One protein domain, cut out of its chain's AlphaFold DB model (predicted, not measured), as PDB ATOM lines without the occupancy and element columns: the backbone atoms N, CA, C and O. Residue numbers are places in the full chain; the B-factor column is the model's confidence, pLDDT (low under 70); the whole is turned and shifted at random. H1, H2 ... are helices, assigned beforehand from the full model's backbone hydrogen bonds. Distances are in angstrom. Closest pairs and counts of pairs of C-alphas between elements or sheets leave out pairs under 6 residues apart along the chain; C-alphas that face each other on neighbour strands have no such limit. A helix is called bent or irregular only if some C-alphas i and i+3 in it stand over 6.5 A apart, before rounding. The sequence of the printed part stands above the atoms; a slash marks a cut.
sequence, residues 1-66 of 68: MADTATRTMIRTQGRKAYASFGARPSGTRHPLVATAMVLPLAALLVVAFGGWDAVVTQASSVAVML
ATOM      1  N   MET A   1     108.153 242.803  18.617       52.72
ATOM      2  CA  MET A   1     108.690 241.432  18.436       52.72
ATOM      3  C   MET A   1     110.152 241.400  17.947       52.72
ATOM      4  O   MET A   1     110.613 240.341  17.548       52.72
ATOM      5  N   ALA A   2     110.915 242.502  18.019       56.00
ATOM      6  CA  ALA A   2     112.335 242.525  17.638       56.00
ATOM      7  C   ALA A   2     113.278 242.219  18.826       56.00
ATOM      8  O   ALA A   2     114.262 241.502  18.667       56.00
ATOM      9  N   ASP A   3     112.932 242.660  20.041       58.78
ATOM     10  CA  ASP A   3     113.777 242.507  21.240       58.78
ATOM     11  C   ASP A   3     113.993 241.061  21.715       58.78
ATOM     12  O   ASP A   3     115.053 240.719  22.247       58.78
ATOM     13  N   THR A   4     113.022 240.170  21.494       61.62
ATOM     14  CA  THR A   4     113.132 238.761  21.908       61.62
ATOM     15  C   THR A   4     114.183 238.005  21.087       61.62
ATOM     16  O   THR A   4     114.871 237.120  21.610       61.62
ATOM     17  N   ALA A   5     114.350 238.377  19.813       60.25
ATOM     18  CA  ALA A   5     115.353 237.789  18.930       60.25
ATOM     19  C   ALA A   5     116.767 238.174  19.385       60.25
ATOM     20  O   ALA A   5     117.611 237.295  19.565       60.25
ATOM     21  N   THR A   6     116.991 239.456  19.691       60.12
ATOM     22  CA  THR A   6     118.276 239.969  20.189       60.12
ATOM     23  C   THR A   6     118.690 239.278  21.487       60.12
ATOM     24  O   THR A   6     119.821 238.809  21.614       60.12
ATOM     25  N   ARG A   7     117.758 239.106  22.437       61.28
ATOM     26  CA  ARG A   7     118.045 238.450  23.725       61.28
ATOM     27  C   ARG A   7     118.443 236.977  23.568       61.28
ATOM     28  O   ARG A   7     119.329 236.487  24.271       61.28
ATOM     29  N   THR A   8     117.818 236.279  22.623       62.38
ATOM     30  CA  THR A   8     118.108 234.865  22.334       62.38
ATOM     31  C   THR A   8     119.420 234.708  21.563       62.38
ATOM     32  O   THR A   8     120.197 233.787  21.840       62.38
ATOM     33  N   MET A   9     119.708 235.641  20.650       64.00
ATOM     34  CA  MET A   9     120.974 235.703  19.923       64.00
ATOM     35  C   MET A   9     122.147 235.955  20.867       64.00
ATOM     36  O   MET A   9     123.109 235.201  20.797       64.00
ATOM     37  N   ILE A  10     122.049 236.896  21.814       69.06
ATOM     38  CA  ILE A  10     123.120 237.163  22.793       69.06
ATOM     39  C   ILE A  10     123.408 235.918  23.645       69.06
ATOM     40  O   ILE A  10     124.566 235.536  23.816       69.06
ATOM     41  N   ARG A  11     122.370 235.217  24.127       62.03
ATOM     42  CA  ARG A  11     122.542 233.982  24.914       62.03
ATOM     43  C   ARG A  11     123.197 232.865  24.102       62.03
ATOM     44  O   ARG A  11     124.050 232.138  24.610       62.03
ATOM     45  N   THR A  12     122.807 232.730  22.840       65.19
ATOM     46  CA  THR A  12     123.339 231.706  21.933       65.19
ATOM     47  C   THR A  12     124.746 232.052  21.450       65.19
ATOM     48  O   THR A  12     125.578 231.164  21.312       65.19
ATOM     49  N   GLN A  13     125.050 233.331  21.245       66.44
ATOM     50  CA  GLN A  13     126.359 233.827  20.830       66.44
ATOM     51  C   GLN A  13     127.363 233.749  21.978       66.44
ATOM     52  O   GLN A  13     128.462 233.253  21.766       66.44
ATOM     53  N   GLY A  14     126.963 234.117  23.200       63.72
ATOM     54  CA  GLY A  14     127.733 233.834  24.411       63.72
ATOM     55  C   GLY A  14     127.976 232.333  24.562       63.72
ATOM     56  O   GLY A  14     129.103 231.928  24.852       63.72
ATOM     57  N   ARG A  15     126.958 231.506  24.235       65.31
ATOM     58  CA  ARG A  15     127.120 230.048  24.179       65.31
ATOM     59  C   ARG A  15     128.208 229.595  23.224       65.31
ATOM     60  O   ARG A  15     129.095 228.814  23.554       65.31
ATOM     61  N   LYS A  16     128.088 230.065  21.993       62.72
ATOM     62  CA  LYS A  16     128.957 229.680  20.893       62.72
ATOM     63  C   LYS A  16     130.370 230.207  21.084       62.72
ATOM     64  O   LYS A  16     131.301 229.504  20.729       62.72
ATOM     65  N   ALA A  17     130.530 231.393  21.668       64.56
ATOM     66  CA  ALA A  17     131.822 231.975  21.990       64.56
ATOM     67  C   ALA A  17     132.549 231.101  23.013       64.56
ATOM     68  O   ALA A  17     133.621 230.591  22.694       64.56
ATOM     69  N   TYR A  18     131.938 230.801  24.169       63.25
ATOM     70  CA  TYR A  18     132.575 229.911  25.149       63.25
ATOM     71  C   TYR A  18     132.858 228.526  24.548       63.25
ATOM     72  O   TYR A  18     133.897 227.934  24.825       63.25
ATOM     73  N   ALA A  19     131.958 228.010  23.700       63.62
ATOM     74  CA  ALA A  19     132.132 226.708  23.071       63.62
ATOM     75  C   ALA A  19     133.234 226.769  22.010       63.62
ATOM     76  O   ALA A  19     133.972 225.818  21.851       63.62
ATOM     77  N   SER A  20     133.420 227.886  21.316       62.16
ATOM     78  CA  SER A  20     134.528 228.062  20.373       62.16
ATOM     79  C   SER A  20     135.881 228.187  21.076       62.16
ATOM     80  O   SER A  20     136.878 227.690  20.554       62.16
ATOM     81  N   PHE A  21     135.904 228.774  22.279       63.50
ATOM     82  CA  PHE A  21     137.092 228.831  23.132       63.50
ATOM     83  C   PHE A  21     137.395 227.474  23.797       63.50
ATOM     84  O   PHE A  21     138.563 227.154  23.988       63.50
ATOM     85  N   GLY A  22     136.373 226.665  24.114       58.03
ATOM     86  CA  GLY A  22     136.521 225.386  24.828       58.03
ATOM     87  C   GLY A  22     136.412 224.101  23.990       58.03
ATOM     88  O   GLY A  22     136.838 223.050  24.453       58.03
ATOM     89  N   ALA A  23     135.847 224.151  22.781       55.56
ATOM     90  CA  ALA A  23     135.492 222.975  21.970       55.56
ATOM     91  C   ALA A  23     136.239 222.882  20.636       55.56
ATOM     92  O   ALA A  23     135.972 221.966  19.858       55.56
ATOM     93  N   ARG A  24     137.208 223.768  20.353       59.50
ATOM     94  CA  ARG A  24     138.252 223.380  19.396       59.50
ATOM     95  C   ARG A  24     138.959 222.181  20.020       59.50
ATOM     96  O   ARG A  24     139.447 222.337  21.139       59.50
ATOM     97  N   PRO A  25     138.982 221.005  19.367       56.97
ATOM     98  CA  PRO A  25     139.690 219.852  19.892       56.97
ATOM     99  C   PRO A  25     141.166 220.245  19.958       56.97
ATOM    100  O   PRO A  25     141.875 220.240  18.955       56.97
ATOM    101  N   SER A  26     141.585 220.710  21.137       57.34
ATOM    102  CA  SER A  26     142.960 221.042  21.479       57.34
ATOM    103  C   SER A  26     143.705 219.721  21.426       57.34
ATOM    104  O   SER A  26     143.690 218.943  22.379       57.34
ATOM    105  N   GLY A  27     144.213 219.413  20.236       60.41
ATOM    106  CA  GLY A  27     144.831 218.143  19.914       60.41
ATOM    107  C   GLY A  27     145.913 217.823  20.933       60.41
ATOM    108  O   GLY A  27     146.949 218.477  21.013       60.41
ATOM    109  N   THR A  28     145.641 216.802  21.730       63.03
ATOM    110  CA  THR A  28     146.602 216.004  22.483       63.03
ATOM    111  C   THR A  28     147.248 216.622  23.734       63.03
ATOM    112  O   THR A  28     147.366 215.849  24.679       63.03
ATOM    113  N   ARG A  29     147.616 217.918  23.872       62.88
ATOM    114  CA  ARG A  29     148.306 218.391  25.119       62.88
ATOM    115  C   ARG A  29     148.204 219.860  25.593       62.88
ATOM    116  O   ARG A  29     149.043 220.221  26.402       62.88
ATOM    117  N   HIS A  30     147.240 220.725  25.252       63.78
ATOM    118  CA  HIS A  30     147.245 222.085  25.868       63.78
ATOM    119  C   HIS A  30     145.907 222.687  26.354       63.78
ATOM    120  O   HIS A  30     145.703 223.897  26.220       63.78
ATOM    121  N   PRO A  31     145.031 221.923  27.039       69.31
ATOM    122  CA  PRO A  31     143.873 222.513  27.715       69.31
ATOM    123  C   PRO A  31     144.289 223.502  28.819       69.31
ATOM    124  O   PRO A  31     143.719 224.586  28.914       69.31
ATOM    125  N   LEU A  32     145.338 223.177  29.588       75.12
ATOM    126  CA  LEU A  32     145.836 224.019  30.684       75.12
ATOM    127  C   LEU A  32     146.416 225.352  30.205       75.12
ATOM    128  O   LEU A  32     146.233 226.365  30.869       75.12
ATOM    129  N   VAL A  33     147.086 225.380  29.047       77.31
ATOM    130  CA  VAL A  33     147.665 226.623  28.502       77.31
ATOM    131  C   VAL A  33     146.567 227.565  28.027       77.31
ATOM    132  O   VAL A  33     146.640 228.766  28.277       77.31
ATOM    133  N   ALA A  34     145.506 227.028  27.421       78.00
ATOM    134  CA  ALA A  34     144.338 227.822  27.068       78.00
ATOM    135  C   ALA A  34     143.682 228.435  28.317       78.00
ATOM    136  O   ALA A  34     143.351 229.621  28.322       78.00
ATOM    137  N   THR A  35     143.555 227.658  29.402       78.12
ATOM    138  CA  THR A  35     143.027 228.190  30.668       78.12
ATOM    139  C   THR A  35     143.965 229.232  31.258       78.12
ATOM    140  O   THR A  35     143.498 230.296  31.636       78.12
ATOM    141  N   ALA A  36     145.276 228.985  31.277       84.75
ATOM    142  CA  ALA A  36     146.271 229.917  31.803       84.75
ATOM    143  C   ALA A  36     146.314 231.253  31.042       84.75
ATOM    144  O   ALA A  36     146.604 232.278  31.650       84.75
ATOM    145  N   MET A  37     145.995 231.268  29.743       82.94
ATOM    146  CA  MET A  37     145.868 232.510  28.969       82.94
ATOM    147  C   MET A  37     144.557 233.261  29.226       82.94
ATOM    148  O   MET A  37     144.542 234.488  29.186       82.94
ATOM    149  N   VAL A  38     143.452 232.553  29.479       82.81
ATOM    150  CA  VAL A  38     142.129 233.168  29.700       82.81
ATOM    151  C   VAL A  38     141.911 233.555  31.167       82.81
ATOM    152  O   VAL A  38     141.218 234.531  31.447       82.81
ATOM    153  N   LEU A  39     142.529 232.830  32.103       87.56
ATOM    154  CA  LEU A  39     142.425 233.032  33.549       87.56
ATOM    155  C   LEU A  39     142.724 234.478  33.992       87.56
ATOM    156  O   LEU A  39     141.941 234.997  34.786       87.56
ATOM    157  N   PRO A  40     143.765 235.170  33.480       87.88
ATOM    158  CA  PRO A  40     144.061 236.547  33.865       87.88
ATOM    159  C   PRO A  40     142.943 237.500  33.441       87.88
ATOM    160  O   PRO A  40     142.494 238.326  34.229       87.88
ATOM    161  N   LEU A  41     142.443 237.351  32.211       85.38
ATOM    162  CA  LEU A  41     141.346 238.168  31.703       85.38
ATOM    163  C   LEU A  41     140.050 237.894  32.478       85.38
ATOM    164  O   LEU A  41     139.346 238.830  32.842       85.38
ATOM    165  N   ALA A  42     139.754 236.628  32.779       84.25
ATOM    166  CA  ALA A  42     138.601 236.250  33.590       84.25
ATOM    167  C   ALA A  42     138.677 236.846  35.004       84.25
ATOM    168  O   ALA A  42     137.690 237.398  35.480       84.25
ATOM    169  N   ALA A  43     139.849 236.798  35.646       87.12
ATOM    170  CA  ALA A  43     140.069 237.420  36.948       87.12
ATOM    171  C   ALA A  43     139.856 238.941  36.889       87.12
ATOM    172  O   ALA A  43     139.128 239.483  37.719       87.12
ATOM    173  N   LEU A  44     140.409 239.619  35.876       86.88
ATOM    174  CA  LEU A  44     140.193 241.055  35.672       86.88
ATOM    175  C   LEU A  44     138.713 241.395  35.471       86.88
ATOM    176  O   LEU A  44     138.239 242.368  36.045       86.88
ATOM    177  N   LEU A  45     137.968 240.590  34.709       82.75
ATOM    178  CA  LEU A  45     136.529 240.788  34.520       82.75
ATOM    179  C   LEU A  45     135.746 240.562  35.821       82.75
ATOM    180  O   LEU A  45     134.874 241.359  36.147       82.75
ATOM    181  N   VAL A  46     136.069 239.522  36.594       83.19
ATOM    182  CA  VAL A  46     135.431 239.262  37.897       83.19
ATOM    183  C   VAL A  46     135.650 240.430  38.861       83.19
ATOM    184  O   VAL A  46     134.705 240.845  39.534       83.19
ATOM    185  N   VAL A  47     136.866 240.983  38.894       83.06
ATOM    186  CA  VAL A  47     137.218 242.140  39.731       83.06
ATOM    187  C   VAL A  47     136.539 243.417  39.230       83.06
ATOM    188  O   VAL A  47     135.890 244.103  40.015       83.06
ATOM    189  N   ALA A  48     136.630 243.727  37.934       81.25
ATOM    190  CA  ALA A  48     136.105 244.968  37.360       81.25
ATOM    191  C   ALA A  48     134.572 245.057  37.411       81.25
ATOM    192  O   ALA A  48     134.025 246.142  37.593       81.25
ATOM    193  N   PHE A  49     133.875 243.928  37.262       74.19
ATOM    194  CA  PHE A  49     132.413 243.881  37.322       74.19
ATOM    195  C   PHE A  49     131.866 243.662  38.740       74.19
ATOM    196  O   PHE A  49     130.650 243.631  38.912       74.19
ATOM    197  N   GLY A  50     132.726 243.505  39.755       70.12
ATOM    198  CA  GLY A  50     132.297 243.434  41.156       70.12
ATOM    199  C   GLY A  50     131.386 242.243  41.479       70.12
ATOM    200  O   GLY A  50     130.615 242.299  42.433       70.12
ATOM    201  N   GLY A  51     131.457 241.151  40.704       67.56
ATOM    202  CA  GLY A  51     130.537 240.010  40.828       67.56
ATOM    203  C   GLY A  51     130.566 239.327  42.201       67.56
ATOM    204  O   GLY A  51     129.603 238.668  42.585       67.56
ATOM    205  N   TRP A  52     131.646 239.518  42.961       68.56
ATOM    206  CA  TRP A  52     131.781 239.025  44.328       68.56
ATOM    207  C   TRP A  52     130.938 239.816  45.330       68.56
ATOM    208  O   TRP A  52     130.316 239.232  46.212       68.56
ATOM    209  N   ASP A  53     130.874 241.135  45.171       70.31
ATOM    210  CA  ASP A  53     130.213 242.021  46.130       70.31
ATOM    211  C   ASP A  53     128.691 241.838  46.093       70.31
ATOM    212  O   ASP A  53     128.027 241.743  47.128       70.31
ATOM    213  N   ALA A  54     128.145 241.637  44.889       72.88
ATOM    214  CA  ALA A  54     126.745 241.278  44.699       72.88
ATOM    215  C   ALA A  54     126.400 239.927  45.354       72.88
ATOM    216  O   ALA A  54     125.390 239.828  46.047       72.88
ATOM    217  N   VAL A  55     127.246 238.900  45.200       69.94
ATOM    218  CA  VAL A  55     127.029 237.576  45.814       69.94
ATOM    219  C   VAL A  55     127.141 237.641  47.336       69.94
ATOM    220  O   VAL A  55     126.305 237.057  48.020       69.94
ATOM    221  N   VAL A  56     128.119 238.371  47.879       77.94
ATOM    222  CA  VAL A  56     128.276 238.557  49.331       77.94
ATOM    223  C   VAL A  56     127.079 239.303  49.912       77.94
ATOM    224  O   VAL A  56     126.533 238.875  50.928       77.94
ATOM    225  N   THR A  57     126.607 240.356  49.247       78.19
ATOM    226  CA  THR A  57     125.425 241.130  49.664       78.19
ATOM    227  C   THR A  57     124.145 240.289  49.616       78.19
ATOM    228  O   THR A  57     123.298 240.347  50.512       78.19
ATOM    229  N   GLN A  58     124.006 239.447  48.591       71.25
ATOM    230  CA  GLN A  58     122.850 238.569  48.430       71.25
ATOM    231  C   GLN A  58     122.875 237.404  49.434       71.25
ATOM    232  O   GLN A  58     121.860 237.111  50.065       71.25
ATOM    233  N   ALA A  59     124.038 236.781  49.643       74.06
ATOM    234  CA  ALA A  59     124.225 235.697  50.604       74.06
ATOM    235  C   ALA A  59     124.050 236.175  52.050       74.06
ATOM    236  O   ALA A  59     123.412 235.493  52.848       74.06
ATOM    237  N   SER A  60     124.557 237.364  52.380       70.44
ATOM    238  CA  SER A  60     124.363 237.969  53.701       70.44
ATOM    239  C   SER A  60     122.900 238.334  53.944       70.44
ATOM    240  O   SER A  60     122.390 238.062  55.025       70.44
ATOM    241  N   SER A  61     122.177 238.829  52.935       75.50
ATOM    242  CA  SER A  61     120.734 239.078  53.058       75.50
ATOM    243  C   SER A  61     119.933 237.796  53.329       75.50
ATOM    244  O   SER A  61     119.011 237.813  54.144       75.50
ATOM    245  N   VAL A  62     120.298 236.669  52.704       69.19
ATOM    246  CA  VAL A  62     119.682 235.355  52.970       69.19
ATOM    247  C   VAL A  62     120.068 234.825  54.351       69.19
ATOM    248  O   VAL A  62     119.200 234.362  55.088       69.19
ATOM    249  N   ALA A  63     121.338 234.946  54.746       73.06
ATOM    250  CA  ALA A  63     121.796 234.567  56.083       73.06
ATOM    251  C   ALA A  63     121.067 235.362  57.184       73.06
ATOM    252  O   ALA A  63     120.631 234.787  58.177       73.06
ATOM    253  N   VAL A  64     120.833 236.661  56.969       75.31
ATOM    254  CA  VAL A  64     120.058 237.544  57.863       75.31
ATOM    255  C   VAL A  64     118.554 237.220  57.856       75.31
ATOM    256  O   VAL A  64     117.822 237.609  58.769       75.31
ATOM    257  N   MET A  65     118.057 236.518  56.837       76.19
ATOM    258  CA  MET A  65     116.664 236.068  56.757       76.19
ATOM    259  C   MET A  65     116.439 234.685  57.384       76.19
ATOM    260  O   MET A  65     115.328 234.417  57.822       76.19
ATOM    261  N   LEU A  66     117.477 233.842  57.458       70.94
ATOM    262  CA  LEU A  66     117.473 232.535  58.137       70.94
ATOM    263  C   LEU A  66     117.897 232.598  59.614       70.94
ATOM    264  O   LEU A  66     117.634 231.659  60.356       70.94
TER     265      LEU A  66
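This is residues 1 to 66 of the 68 residues of an uncharacterized protein of Streptomyces cyaneofuscatus (UniProt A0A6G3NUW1). Three helices form an open, zigzag chain with no packed core: H1, the longest by residues, is one arm of a V, and H2, joined to it through the loop of residues 23 to 30, starts the other arm. H3 continues beyond H2 after a sharp corner at residues 49 and 50, and residues 1 to 20 and 39 to 66 stand free. The printed part has 66 residues with three named helices, H1, H2 and H3 in chain order, and no named strand; its class is all helix. The whole is extended, with a radius of gyration of the C-alphas of 17.4 A and spans of 50 by 39 by 23 A.

H1, residues 3 to 22, measures 28.7 A and begins at C-alpha 3 (113.777, 242.507, 21.240). H2, residues 31 to 48, measures 25.6 A from C-alpha 31 (143.873, 222.513, 27.715). H2 is irregular, but only just: C-alphas 37 and 40 are 6.6 A apart. It has a kink of 38 degrees near residue 38. H3, residues 51 to 66, measures 22.9 A and ends at C-alpha 66 (117.473, 232.535, 58.137).

H1 touches no helix but is near H2, with 6 pairs of C-alphas within 10 A. H1 and H3 are apart. H2 and H3 are close but not clearly touching; their closest C-alphas, of Val 46 and Trp 52, are 7.4 A apart. They run the same way at a steep tilt of 69.8 degrees, only just short of about perpendicular. Every O i to N i+4 pair is within hydrogen-bond range in H1, against 12 of 14 in H2 and 11 of 12 in H3.

The two farthest C-alphas, of Thr 28 and Met 65, are 49.7 A apart. The printed part has no cut. The link from H1 to H2 is short, that from H2 to H3 tight. Mean pLDDT of the printed part is 70.1; residues 1 to 31, 51 to 52, 55 and 62 are under 70.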